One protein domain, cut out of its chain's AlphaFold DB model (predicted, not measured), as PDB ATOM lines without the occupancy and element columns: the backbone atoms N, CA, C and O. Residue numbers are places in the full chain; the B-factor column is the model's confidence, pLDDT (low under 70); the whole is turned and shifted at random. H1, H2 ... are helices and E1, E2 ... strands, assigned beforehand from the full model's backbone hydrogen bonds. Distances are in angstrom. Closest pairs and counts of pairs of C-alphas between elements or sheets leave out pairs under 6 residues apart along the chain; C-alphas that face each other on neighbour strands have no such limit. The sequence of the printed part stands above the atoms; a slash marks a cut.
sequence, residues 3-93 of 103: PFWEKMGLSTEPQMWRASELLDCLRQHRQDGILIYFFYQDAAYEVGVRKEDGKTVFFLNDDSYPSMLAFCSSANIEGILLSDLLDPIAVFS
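This is residues 3 to 93 of the 103 residues of an uncharacterized protein of Ruminococcus sp (UniProt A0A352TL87). A strongly twisted sheet of five strands forms a wall, with two helices, H2 and H3, packed together over one of its faces and no named helix over the other. The small helix H1 lies off to one end, away from the other helices, and a long stretch, residues 77 to 88, loops from H3 back to the last strand. The printed part has 91 residues with three named helices and five named strands, in the order H1 E1 H2 E2 E3 E4 H3 E5; the class is mixed, helices and strands. The sheet runs E1 E5 E2 E3 E4, antiparallel throughout. The whole is compact, with a radius of gyration of the C-alphas of 13.1 A and spans of 41 by 28 by 22 A.

Begin at E2, residues 34 to 40, E3, residues 43 to 52, and E4, residues 55 to 60, a meander, each strand the antiparallel neighbour of the one before. In the hairpin E2 and E3, N 36 and O 47 are 2.8 A apart; in the hairpin E3 and E4, N 50 and O 57 are 2.9 A apart, both within hydrogen-bond range. On the other side of E2, look for E5, residues 89 to 93, with N 92 and O 37 at 2.8 A, and then the edge strand E1, residues 15 to 17, with N 17 and O 89 at 2.9 A. H2, residues 19 to 28, is on the sheet; E1, H2 and E2 form a split strand-helix-strand unit, two strands running the same way with E5 between them, its crossover right-handed. H3, residues 66 to 76, is on the same face, at a height over the sheet of 7.9 A, and runs along E4 at 22 degrees on the local plane; the C-alphas of Leu 60 and Cys 72 are their closest, 6.6 A. H2 and H3 touch, closest at the C-alphas of Leu 23 and Ala 75, 5.3 A, the same way at a steep tilt of 36 degrees, only just beyond shallow. H1, residues 4 to 7, is not on the sheet and is apart from H2 and H3. In H2 every O i to N i+4 pair is within hydrogen-bond range, in H3 6 of 7; H1 is too short for such a pair.

Find C-alpha 4, where H1 begins, at (160.843, 185.433, 226.023). E3 starts at C-alpha 43, (154.756, 189.918, 216.082), bends by 52 degrees at residue 49 and is 26.8 A long; E2 is 18.6 A, E4 and H3 are 16.3 A each, and H2 is 14.3 A. E5 ends at C-alpha 93, (145.356, 185.203, 226.717).

The C-alphas of Pro 3 and Gly 54 are the two farthest apart, 41.9 A. The printed part has no cut, and the link from H3 to E5 is long. Mean pLDDT of the printed part is 83.5; look for values under 70 at residues 8 to 9, 11, 63 to 64, 79, 81 to 84 and 86.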
ATOM      1  N   PRO A   3     162.782 184.547 230.449       76.88
ATOM      2  CA  PRO A   3     162.009 183.966 229.365       76.88
ATOM      3  C   PRO A   3     161.522 185.006 228.352       76.88
ATOM      4  O   PRO A   3     161.359 186.185 228.658       76.88
ATOM      5  N   PHE A   4     161.262 184.560 227.123       73.50
ATOM      6  CA  PHE A   4     160.843 185.433 226.023       73.50
ATOM      7  C   PHE A   4     159.577 186.250 226.347       73.50
ATOM      8  O   PHE A   4     159.520 187.436 226.038       73.50
ATOM      9  N   TRP A   5     158.590 185.654 227.017       73.81
ATOM     10  CA  TRP A   5     157.332 186.329 227.347       73.81
ATOM     11  C   TRP A   5     157.489 187.459 228.370       73.81
ATOM     12  O   TRP A   5     156.829 188.488 228.242       73.81
ATOM     13  N   GLU A   6     158.411 187.324 229.327       77.44
ATOM     14  CA  GLU A   6     158.724 188.392 230.286       77.44
ATOM     15  C   GLU A   6     159.351 189.600 229.576       77.44
ATOM     16  O   GLU A   6     159.006 190.744 229.873       77.44
ATOM     17  N   LYS A   7     160.182 189.364 228.548       74.06
ATOM     18  CA  LYS A   7     160.750 190.436 227.705       74.06
ATOM     19  C   LYS A   7     159.698 191.179 226.883       74.06
ATOM     20  O   LYS A   7     159.902 192.343 226.551       74.06
ATOM     21  N   MET A   8     158.583 190.521 226.574       67.31
ATOM     22  CA  MET A   8     157.431 191.118 225.888       67.31
ATOM     23  C   MET A   8     156.510 191.894 226.846       67.31
ATOM     24  O   MET A   8     155.481 192.411 226.420       67.31
ATOM     25  N   GLY A   9     156.857 191.984 228.139       69.06
ATOM     26  CA  GLY A   9     156.046 192.650 229.161       69.06
ATOM     27  C   GLY A   9     154.829 191.837 229.608       69.06
ATOM     28  O   GLY A   9     153.893 192.397 230.178       69.06
ATOM     29  N   LEU A  10     154.817 190.527 229.340       70.38
ATOM     30  CA  LEU A  10     153.689 189.649 229.632       70.38
ATOM     31  C   LEU A  10     153.924 188.916 230.953       70.38
ATOM     32  O   LEU A  10     154.975 188.323 231.184       70.38
ATOM     33  N   SER A  11     152.920 188.961 231.831       68.38
ATOM     34  CA  SER A  11     152.987 188.419 233.196       68.38
ATOM     35  C   SER A  11     152.779 186.907 233.286       68.38
ATOM     36  O   SER A  11     152.839 186.347 234.379       68.38
ATOM     37  N   THR A  12     152.467 186.254 232.167       72.56
ATOM     38  CA  THR A  12     152.016 184.861 232.136       72.56
ATOM     39  C   THR A  12     152.727 184.115 231.020       72.56
ATOM     40  O   THR A  12     152.817 184.614 229.897       72.56
ATOM     41  N   GLU A  13     153.216 182.917 231.333       84.94
ATOM     42  CA  GLU A  13     153.787 182.008 230.342       84.94
ATOM     43  C   GLU A  13     152.715 181.632 229.301       84.94
ATOM     44  O   GLU A  13     151.588 181.289 229.682       84.94
ATOM     45  N   PRO A  14     153.023 181.716 227.993       89.81
ATOM     46  CA  PRO A  14     152.068 181.365 226.957       89.81
ATOM     47  C   PRO A  14     151.816 179.859 226.920       89.81
ATOM     48  O   PRO A  14     152.683 179.049 227.239       89.81
ATOM     49  N   GLN A  15     150.637 179.481 226.440       93.00
ATOM     50  CA  GLN A  15     150.371 178.112 226.018       93.00
ATOM     51  C   GLN A  15     150.688 177.969 224.532       93.00
ATOM     52  O   GLN A  15     150.294 178.808 223.723       93.00
ATOM     53  N   MET A  16     151.392 176.900 224.167       92.25
ATOM     54  CA  MET A  16     151.715 176.618 222.770       92.25
ATOM     55  C   MET A  16     150.564 175.853 222.132       92.25
ATOM     56  O   MET A  16     150.313 174.706 222.497       92.25
ATOM     57  N   TRP A  17     149.860 176.483 221.198       91.81
ATOM     58  CA  TRP A  17     148.748 175.868 220.474       91.81
ATOM     59  C   TRP A  17     149.128 175.639 219.018       91.81
ATOM     60  O   TRP A  17     149.808 176.451 218.393       91.81
ATOM     61  N   ARG A  18     148.652 174.552 218.427       89.31
ATOM     62  CA  ARG A  18     148.672 174.377 216.977       89.31
ATOM     63  C   ARG A  18     147.727 175.387 216.338       89.31
ATOM     64  O   ARG A  18     146.684 175.729 216.895       89.31
ATOM     65  N   ALA A  19     148.038 175.777 215.105       86.31
ATOM     66  CA  ALA A  19     147.158 176.611 214.295       86.31
ATOM     67  C   ALA A  19     145.716 176.065 214.257       86.31
ATOM     68  O   ALA A  19     144.762 176.812 214.456       86.31
ATOM     69  N   SER A  20     145.556 174.747 214.093       85.62
ATOM     70  CA  SER A  20     144.246 174.086 214.092       85.62
ATOM     71  C   SER A  20     143.470 174.281 215.396       85.62
ATOM     72  O   SER A  20     142.276 174.544 215.354       85.62
ATOM     73  N   GLU A  21     144.136 174.210 216.549       90.31
ATOM     74  CA  GLU A  21     143.485 174.356 217.858       90.31
ATOM     75  C   GLU A  21     142.984 175.782 218.074       90.31
ATOM     76  O   GLU A  21     141.893 175.991 218.608       90.31
ATOM     77  N   LEU A  22     143.758 176.772 217.619       90.12
ATOM     78  CA  LEU A  22     143.357 178.173 217.681       90.12
ATOM     79  C   LEU A  22     142.181 178.452 216.729       90.12
ATOM     80  O   LEU A  22     141.224 179.121 217.122       90.12
ATOM     81  N   LEU A  23     142.186 177.877 215.519       88.94
ATOM     82  CA  LEU A  23     141.054 177.966 214.583       88.94
ATOM     83  C   LEU A  23     139.787 177.317 215.131       88.94
ATOM     84  O   LEU A  23     138.706 177.903 215.049       88.94
ATOM     85  N   ASP A  24     139.910 176.122 215.698       89.06
ATOM     86  CA  ASP A  24     138.778 175.414 216.282       89.06
ATOM     87  C   ASP A  24     138.215 176.188 217.475       89.06
ATOM     88  O   ASP A  24     136.998 176.290 217.618       89.06
ATOM     89  N   CYS A  25     139.075 176.830 218.271       91.50
ATOM     90  CA  CYS A  25     138.649 177.716 219.348       91.50
ATOM     91  C   CYS A  25     137.824 178.906 218.823       91.50
ATOM     92  O   CYS A  25     136.731 179.160 219.336       91.50
ATOM     93  N   LEU A  26     138.277 179.583 217.759       91.56
ATOM     94  CA  LEU A  26     137.528 180.672 217.114       91.56
ATOM     95  C   LEU A  26     136.169 180.202 216.570       91.56
ATOM     96  O   LEU A  26     135.159 180.885 216.731       91.56
ATOM     97  N   ARG A  27     136.122 179.018 215.948       90.06
ATOM     98  CA  ARG A  27     134.888 178.435 215.394       90.06
ATOM     99  C   ARG A  27     133.894 178.028 216.474       90.06
ATOM    100  O   ARG A  27     132.697 178.257 216.308       90.06
ATOM    101  N   GLN A  28     134.372 177.445 217.572       91.56
ATOM    102  CA  GLN A  28     133.538 177.077 218.718       91.56
ATOM    103  C   GLN A  28     132.849 178.305 219.315       91.56
ATOM    104  O   GLN A  28     131.674 178.222 219.662       91.56
ATOM    105  N   HIS A  29     133.536 179.453 219.325       92.31
ATOM    106  CA  HIS A  29     133.021 180.695 219.899       92.31
ATOM    107  C   HIS A  29     132.312 181.606 218.879       92.31
ATOM    108  O   HIS A  29     132.203 182.822 219.056       92.31
ATOM    109  N   ARG A  30     131.815 181.047 217.764       89.00
ATOM    110  CA  ARG A  30     131.200 181.829 216.674       89.00
ATOM    111  C   ARG A  30     129.946 182.603 217.102       89.00
ATOM    112  O   ARG A  30     129.566 183.583 216.447       89.00
ATOM    113  N   GLN A  31     129.259 182.125 218.140       87.12
ATOM    114  CA  GLN A  31     127.977 182.669 218.594       87.12
ATOM    115  C   GLN A  31     128.109 183.584 219.813       87.12
ATOM    116  O   GLN A  31     127.416 184.596 219.877       87.12
ATOM    117  N   ASP A  32     128.994 183.235 220.734       90.19
ATOM    118  CA  ASP A  32     129.235 183.862 222.035       90.19
ATOM    119  C   ASP A  32     130.425 184.833 222.030       90.19
ATOM    120  O   ASP A  32     130.462 185.758 222.840       90.19
ATOM    121  N   GLY A  33     131.324 184.708 221.051       92.56
ATOM    122  CA  GLY A  33     132.446 185.612 220.842       92.56
ATOM    123  C   GLY A  33     133.681 185.257 221.667       92.56
ATOM    124  O   GLY A  33     133.618 184.621 222.718       92.56
ATOM    125  N   ILE A  34     134.839 185.669 221.162       95.31
ATOM    126  CA  ILE A  34     136.139 185.399 221.774       95.31
ATOM    127  C   ILE A  34     137.161 186.443 221.326       95.31
ATOM    128  O   ILE A  34     137.094 186.940 220.204       95.31
ATOM    129  N   LEU A  35     138.115 186.751 222.194       94.88
ATOM    130  CA  LEU A  35     139.307 187.537 221.909       94.88
ATOM    131  C   LEU A  35     140.524 186.727 222.355       94.88
ATOM    132  O   LEU A  35     140.595 186.297 223.504       94.88
ATOM    133  N   ILE A  36     141.475 186.519 221.455       93.88
ATOM    134  CA  ILE A  36     142.698 185.761 221.703       93.88
ATOM    135  C   ILE A  36     143.884 186.666 221.396       93.88
ATOM    136  O   ILE A  36     143.982 187.208 220.295       93.88
ATOM    137  N   TYR A  37     144.788 186.790 222.362       91.62
ATOM    138  CA  TYR A  37     146.067 187.470 222.197       91.62
ATOM    139  C   TYR A  37     147.181 186.432 222.086       91.62
ATOM    140  O   TYR A  37     147.321 185.573 222.966       91.62
ATOM    141  N   PHE A  38     147.957 186.487 221.009       90.56
ATOM    142  CA  PHE A  38     149.006 185.513 220.718       90.56
ATOM    143  C   PHE A  38     150.207 186.160 220.020       90.56
ATOM    144  O   PHE A  38     150.113 187.262 219.487       90.56
ATOM    145  N   PHE A  39     151.340 185.463 220.014       86.88
ATOM    146  CA  PHE A  39     152.554 185.860 219.309       86.88
ATOM    147  C   PHE A  39     152.942 184.813 218.278       86.88
ATOM    148  O   PHE A  39     152.892 183.606 218.541       86.88
ATOM    149  N   TYR A  40     153.344 185.288 217.108       85.25
ATOM    150  CA  TYR A  40     153.783 184.458 216.002       85.25
ATOM    151  C   TYR A  40     154.759 185.246 215.123       85.25
ATOM    152  O   TYR A  40     154.492 186.403 214.813       85.25
ATOM    153  N   GLN A  41     155.875 184.625 214.722       81.56
ATOM    154  CA  GLN A  41     156.874 185.213 213.806       81.56
ATOM    155  C   GLN A  41     157.237 186.668 214.155       81.56
ATOM    156  O   GLN A  41     157.048 187.587 213.363       81.56
ATOM    157  N   ASP A  42     157.725 186.873 215.377       79.81
ATOM    158  CA  ASP A  42     158.199 188.165 215.879       79.81
ATOM    159  C   ASP A  42     157.146 189.285 216.032       79.81
ATOM    160  O   ASP A  42     157.496 190.434 216.308       79.81
ATOM    161  N   ALA A  43     155.850 188.961 215.939       83.38
ATOM    162  CA  ALA A  43     154.756 189.918 216.082       83.38
ATOM    163  C   ALA A  43     153.629 189.418 216.998       83.38
ATOM    164  O   ALA A  43     153.348 188.220 217.099       83.38
ATOM    165  N   ALA A  44     152.977 190.368 217.676       86.06
ATOM    166  CA  ALA A  44     151.843 190.116 218.553       86.06
ATOM    167  C   ALA A  44     150.527 190.474 217.862       86.06
ATOM    168  O   ALA A  44     150.401 191.545 217.270       86.06
ATOM    169  N   TYR A  45     149.536 189.605 218.006       88.94
ATOM    170  CA  TYR A  45     148.258 189.702 217.319       88.94
ATOM    171  C   TYR A  45     147.098 189.542 218.294       88.94
ATOM    172  O   TYR A  45     147.156 188.774 219.257       88.94
ATOM    173  N   GLU A  46     146.009 190.225 217.979       91.94
ATOM    174  CA  GLU A  46     144.690 190.017 218.550       91.94
ATOM    175  C   GLU A  46     143.775 189.491 217.451       91.94
ATOM    176  O   GLU A  46     143.540 190.161 216.443       91.94
ATOM    177  N   VAL A  47     143.248 188.291 217.657       92.75
ATOM    178  CA  VAL A  47     142.242 187.685 216.784       92.75
ATOM    179  C   VAL A  47     140.989 187.415 217.588       92.75
ATOM    180  O   VAL A  47     141.049 187.097 218.776       92.75
ATOM    181  N   GLY A  48     139.831 187.508 216.955       93.88
ATOM    182  CA  GLY A  48     138.607 187.231 217.671       93.88
ATOM    183  C   GLY A  48     137.380 187.086 216.807       93.88
ATOM    184  O   GLY A  48     137.393 187.275 215.590       93.88
ATOM    185  N   VAL A  49     136.299 186.757 217.498       93.44
ATOM    186  CA  VAL A  49     134.950 186.717 216.960       93.44
ATOM    187  C   VAL A  49     134.073 187.617 217.806       93.44
ATOM    188  O   VAL A  49     134.064 187.511 219.031       93.44
ATOM    189  N   ARG A  50     133.311 188.497 217.164       92.88
ATOM    190  CA  ARG A  50     132.325 189.344 217.838       92.88
ATOM    191  C   ARG A  50     131.033 189.435 217.040       92.88
ATOM    192  O   ARG A  50     130.996 189.113 215.851       92.88
ATOM    193  N   LYS A  51     129.958 189.854 217.706       90.12
ATOM    194  CA  LYS A  51     128.686 190.183 217.060       90.12
ATOM    195  C   LYS A  51     128.635 191.684 216.796       90.12
ATOM    196  O   LYS A  51     128.721 192.468 217.735       90.12
ATOM    197  N   GLU A  52     128.453 192.063 215.540       89.75
ATOM    198  CA  GLU A  52     128.203 193.445 215.122       89.75
ATOM    199  C   GLU A  52     126.923 193.473 214.300       89.75
ATOM    200  O   GLU A  52     126.792 192.728 213.330       89.75
ATOM    201  N   ASP A  53     125.944 194.278 214.720       90.00
ATOM    202  CA  ASP A  53     124.652 194.425 214.036       90.00
ATOM    203  C   ASP A  53     123.969 193.083 213.698       90.00
ATOM    204  O   ASP A  53     123.433 192.868 212.609       90.00
ATOM    205  N   GLY A  54     124.033 192.128 214.634       85.88
ATOM    206  CA  GLY A  54     123.471 190.780 214.480       85.88
ATOM    207  C   GLY A  54     124.283 189.833 213.586       85.88
ATOM    208  O   GLY A  54     123.930 188.659 213.463       85.88
ATOM    209  N   LYS A  55     125.389 190.294 212.996       88.19
ATOM    210  CA  LYS A  55     126.299 189.494 212.169       88.19
ATOM    211  C   LYS A  55     127.494 189.025 212.986       88.19
ATOM    212  O   LYS A  55     127.991 189.738 213.850       88.19
ATOM    213  N   THR A  56     127.967 187.815 212.702       89.69
ATOM    214  CA  THR A  56     129.248 187.344 213.237       89.69
ATOM    215  C   THR A  56     130.384 187.930 212.408       89.69
ATOM    216  O   THR A  56     130.418 187.739 211.194       89.69
ATOM    217  N   VAL A  57     131.322 188.594 213.077       89.25
ATOM    218  CA  VAL A  57     132.520 189.188 212.482       89.25
ATOM    219  C   VAL A  57     133.748 188.515 213.078       89.25
ATOM    220  O   VAL A  57     133.903 188.476 214.299       89.25
ATOM    221  N   PHE A  58     134.607 187.987 212.208       90.44
ATOM    222  CA  PHE A  58     135.953 187.537 212.556       90.44
ATOM    223  C   PHE A  58     136.910 188.691 212.277       90.44
ATOM    224  O   PHE A  58     136.812 189.310 211.216       90.44
ATOM    225  N   PHE A  59     137.802 188.991 213.211       89.56
ATOM    226  CA  PHE A  59     138.745 190.095 213.065       89.56
ATOM    227  C   PHE A  59     140.149 189.687 213.491       89.56
ATOM    228  O   PHE A  59     140.326 188.807 214.333       89.56
ATOM    229  N   LEU A  60     141.117 190.387 212.914       91.06
ATOM    230  CA  LEU A  60     142.531 190.366 213.244       91.06
ATOM    231  C   LEU A  60     142.974 191.832 213.333       91.06
ATOM    232  O   LEU A  60     142.596 192.627 212.471       91.06
ATOM    233  N   ASN A  61     143.693 192.210 214.387       87.44
ATOM    234  CA  ASN A  61     144.108 193.600 214.615       87.44
ATOM    235  C   ASN A  61     145.218 194.084 213.668       87.44
ATOM    236  O   ASN A  61     145.311 195.285 213.430       87.44
ATOM    237  N   ASP A  62     146.041 193.171 213.157       78.25
ATOM    238  CA  ASP A  62     147.186 193.466 212.302       78.25
ATOM    239  C   ASP A  62     147.368 192.355 211.255       78.25
ATOM    240  O   ASP A  62     147.423 191.171 211.592       78.25
ATOM    241  N   ASP A  63     147.444 192.731 209.979       68.12
ATOM    242  CA  ASP A  63     147.645 191.841 208.833       68.12
ATOM    243  C   ASP A  63     149.066 191.912 208.249       68.12
ATOM    244  O   ASP A  63     149.314 191.370 207.168       68.12
ATOM    245  N   SER A  64     150.014 192.504 208.990       68.75
ATOM    246  CA  SER A  64     151.430 192.648 208.614       68.75
ATOM    247  C   SER A  64     152.074 191.348 208.127       68.75
ATOM    248  O   SER A  64     153.025 191.381 207.344       68.75
ATOM    249  N   TYR A  65     151.548 190.196 208.553       73.94
ATOM    250  CA  TYR A  65     151.925 188.891 208.031       73.94
ATOM    251  C   TYR A  65     150.769 188.273 207.221       73.94
ATOM    252  O   TYR A  65     149.762 187.858 207.804       73.94
ATOM    253  N   PRO A  66     150.887 188.151 205.881       71.25
ATOM    254  CA  PRO A  66     149.795 187.696 205.014       71.25
ATOM    255  C   PRO A  66     149.184 186.342 205.398       71.25
ATOM    256  O   PRO A  66     147.983 186.122 205.211       71.25
ATOM    257  N   SER A  67     149.978 185.428 205.965       75.50
ATOM    258  CA  SER A  67     149.457 184.133 206.411       75.50
ATOM    259  C   SER A  67     148.566 184.248 207.650       75.50
ATOM    260  O   SER A  67     147.683 183.411 207.817       75.50
ATOM    261  N   MET A  68     148.699 185.305 208.465       80.50
ATOM    262  CA  MET A  68     147.807 185.562 209.599       80.50
ATOM    263  C   MET A  68     146.431 186.053 209.150       80.50
ATOM    264  O   MET A  68     145.410 185.643 209.708       80.50
ATOM    265  N   LEU A  69     146.377 186.841 208.075       75.81
ATOM    266  CA  LEU A  69     145.114 187.211 207.439       75.81
ATOM    267  C   LEU A  69     144.408 185.985 206.837       75.81
ATOM    268  O   LEU A  69     143.207 185.781 207.051       75.81
ATOM    269  N   ALA A  70     145.154 185.131 206.125       77.06
ATOM    270  CA  ALA A  70     144.635 183.866 205.604       77.06
ATOM    271  C   ALA A  70     144.167 182.936 206.740       77.06
ATOM    272  O   ALA A  70     143.107 182.312 206.644       77.06
ATOM    273  N   PHE A  71     144.914 182.904 207.846       82.81
ATOM    274  CA  PHE A  71     144.573 182.165 209.054       82.81
ATOM    275  C   PHE A  71     143.242 182.633 209.647       82.81
ATOM    276  O   PHE A  71     142.318 181.830 209.770       82.81
ATOM    277  N   CYS A  72     143.078 183.929 209.927       82.25
ATOM    278  CA  CYS A  72     141.822 184.468 210.455       82.25
ATOM    279  C   CYS A  72     140.643 184.198 209.503       82.25
ATOM    280  O   CYS A  72     139.547 183.845 209.938       82.25
ATOM    281  N   SER A  73     140.873 184.292 208.190       79.62
ATOM    282  CA  SER A  73     139.855 183.995 207.172       79.62
ATOM    283  C   SER A  73     139.399 182.530 207.215       79.62
ATOM    284  O   SER A  73     138.212 182.242 207.044       79.62
ATOM    285  N   SER A  74     140.314 181.602 207.513       82.56
ATOM    286  CA  SER A  74     140.018 180.167 207.635       82.56
ATOM    287  C   SER A  74     139.142 179.814 208.842       82.56
ATOM    288  O   SER A  74     138.453 178.791 208.838       82.56
ATOM    289  N   ALA A  75     139.087 180.677 209.860       82.19
ATOM    290  CA  ALA A  75     138.140 180.517 210.961       82.19
ATOM    291  C   ALA A  75     136.684 180.706 210.489       82.19
ATOM    292  O   ALA A  75     135.767 180.107 211.050       82.19
ATOM    293  N   ASN A  76     136.470 181.485 209.421       82.00
ATOM    294  CA  ASN A  76     135.151 181.741 208.844       82.00
ATOM    295  C   ASN A  76     134.803 180.814 207.661       82.00
ATOM    296  O   ASN A  76     133.623 180.502 207.474       82.00
ATOM    297  N   ILE A  77     135.805 180.393 206.876       77.75
ATOM    298  CA  ILE A  77     135.661 179.607 205.639       77.75
ATOM    299  C   ILE A  77     136.484 178.314 205.742       77.75
ATOM    300  O   ILE A  77     137.702 178.354 205.914       77.75
ATOM    301  N   GLU A  78     135.834 177.159 205.605       70.12
ATOM    302  CA  GLU A  78     136.517 175.860 205.577       70.12
ATOM    303  C   GLU A  78     137.281 175.650 204.255       70.12
ATOM    304  O   GLU A  78     136.851 176.107 203.198       70.12
ATOM    305  N   GLY A  79     138.416 174.940 204.304       66.69
ATOM    306  CA  GLY A  79     139.181 174.554 203.108       66.69
ATOM    307  C   GLY A  79     140.308 175.502 202.679       66.69
ATOM    308  O   GLY A  79     140.923 175.265 201.642       66.69
ATOM    309  N   ILE A  80     140.625 176.542 203.459       72.00
ATOM    310  CA  ILE A  80     141.851 177.332 203.251       72.00
ATOM    311  C   ILE A  80     143.054 176.508 203.720       72.00
ATOM    312  O   ILE A  80     143.136 176.118 204.885       72.00
ATOM    313  N   LEU A  81     143.990 176.243 202.807       65.81
ATOM    314  CA  LEU A  81     145.224 175.526 203.111       65.81
ATOM    315  C   LEU A  81     146.257 176.508 203.677       65.81
ATOM    316  O   LEU A  81     146.658 177.448 202.995       65.81
ATOM    317  N   LEU A  82     146.685 176.289 204.919       68.06
ATOM    318  CA  LEU A  82     147.707 177.095 205.592       68.06
ATOM    319  C   LEU A  82     148.990 176.269 205.708       68.06
ATOM    320  O   LEU A  82     149.328 175.785 206.783       68.06
ATOM    321  N   SER A  83     149.674 176.060 204.581       65.69
ATOM    322  CA  SER A  83     150.911 175.260 204.522       65.69
ATOM    323  C   SER A  83     152.046 175.825 205.371       65.69
ATOM    324  O   SER A  83     152.934 175.077 205.768       65.69
ATOM    325  N   ASP A  84     152.006 177.127 205.652       68.12
ATOM    326  CA  ASP A  84     153.135 177.858 206.230       68.12
ATOM    327  C   ASP A  84     153.019 178.002 207.759       68.12
ATOM    328  O   ASP A  84     153.970 178.396 208.429       68.12
ATOM    329  N   LEU A  85     151.866 177.644 208.338       72.81
ATOM    330  CA  LEU A  85     151.612 177.676 209.783       72.81
ATOM    331  C   LEU A  85     151.971 176.327 210.423       72.81
ATOM    332  O   LEU A  85     151.117 175.588 210.912       72.81
ATOM    333  N   LEU A  86     153.261 175.995 210.360       69.50
ATOM    334  CA  LEU A  86     153.811 174.739 210.881       69.50
ATOM    335  C   LEU A  86     154.252 174.846 212.344       69.50
ATOM    336  O   LEU A  86     154.195 173.858 213.077       69.50
ATOM    337  N   ASP A  87     154.661 176.041 212.770       80.81
ATOM    338  CA  ASP A  87     155.123 176.272 214.133       80.81
ATOM    339  C   ASP A  87     153.947 176.451 215.105       80.81
ATOM    340  O   ASP A  87     152.940 177.082 214.757       80.81
ATOM    341  N   PRO A  88     154.062 175.939 216.343       86.75
ATOM    342  CA  PRO A  88     153.114 176.252 217.400       86.75
ATOM    343  C   PRO A  88     153.033 177.762 217.659       86.75
ATOM    344  O   PRO A  88     154.040 178.469 217.700       86.75
ATOM    345  N   ILE A  89     151.818 178.245 217.879       89.38
ATOM    346  CA  ILE A  89     151.489 179.631 218.185       89.38
ATOM    347  C   ILE A  89     151.550 179.828 219.700       89.38
ATOM    348  O   ILE A  89     150.939 179.068 220.452       89.38
ATOM    349  N   ALA A  90     152.255 180.864 220.154       91.38
ATOM    350  CA  ALA A  90     152.320 181.216 221.568       91.38
ATOM    351  C   ALA A  90     151.077 182.026 221.962       91.38
ATOM    352  O   ALA A  90     150.978 183.211 221.652       91.38
ATOM    353  N   VAL A  91     150.116 181.398 222.638       93.06
ATOM    354  CA  VAL A  91     148.866 182.030 223.080       93.06
ATOM    355  C   VAL A  91     149.027 182.561 224.496       93.06
ATOM    356  O   VAL A  91     149.332 181.807 225.415       93.06
ATOM    357  N   PHE A  92     148.794 183.856 224.690       91.88
ATOM    358  CA  PHE A  92     149.017 184.543 225.967       91.88
ATOM    359  C   PHE A  92     147.743 184.804 226.742       91.88
ATOM    360  O   PHE A  92     147.764 184.801 227.973       91.88
ATOM    361  N   SER A  93     146.638 185.067 226.046       91.88
ATOM    362  CA  SER A  93     145.356 185.203 226.717       91.88
ATOM    363  C   SER A  93     144.186 184.821 225.833       91.88
ATOM    364  O   SER A  93     144.212 185.003 224.616       91.88
TER     365      SER A  93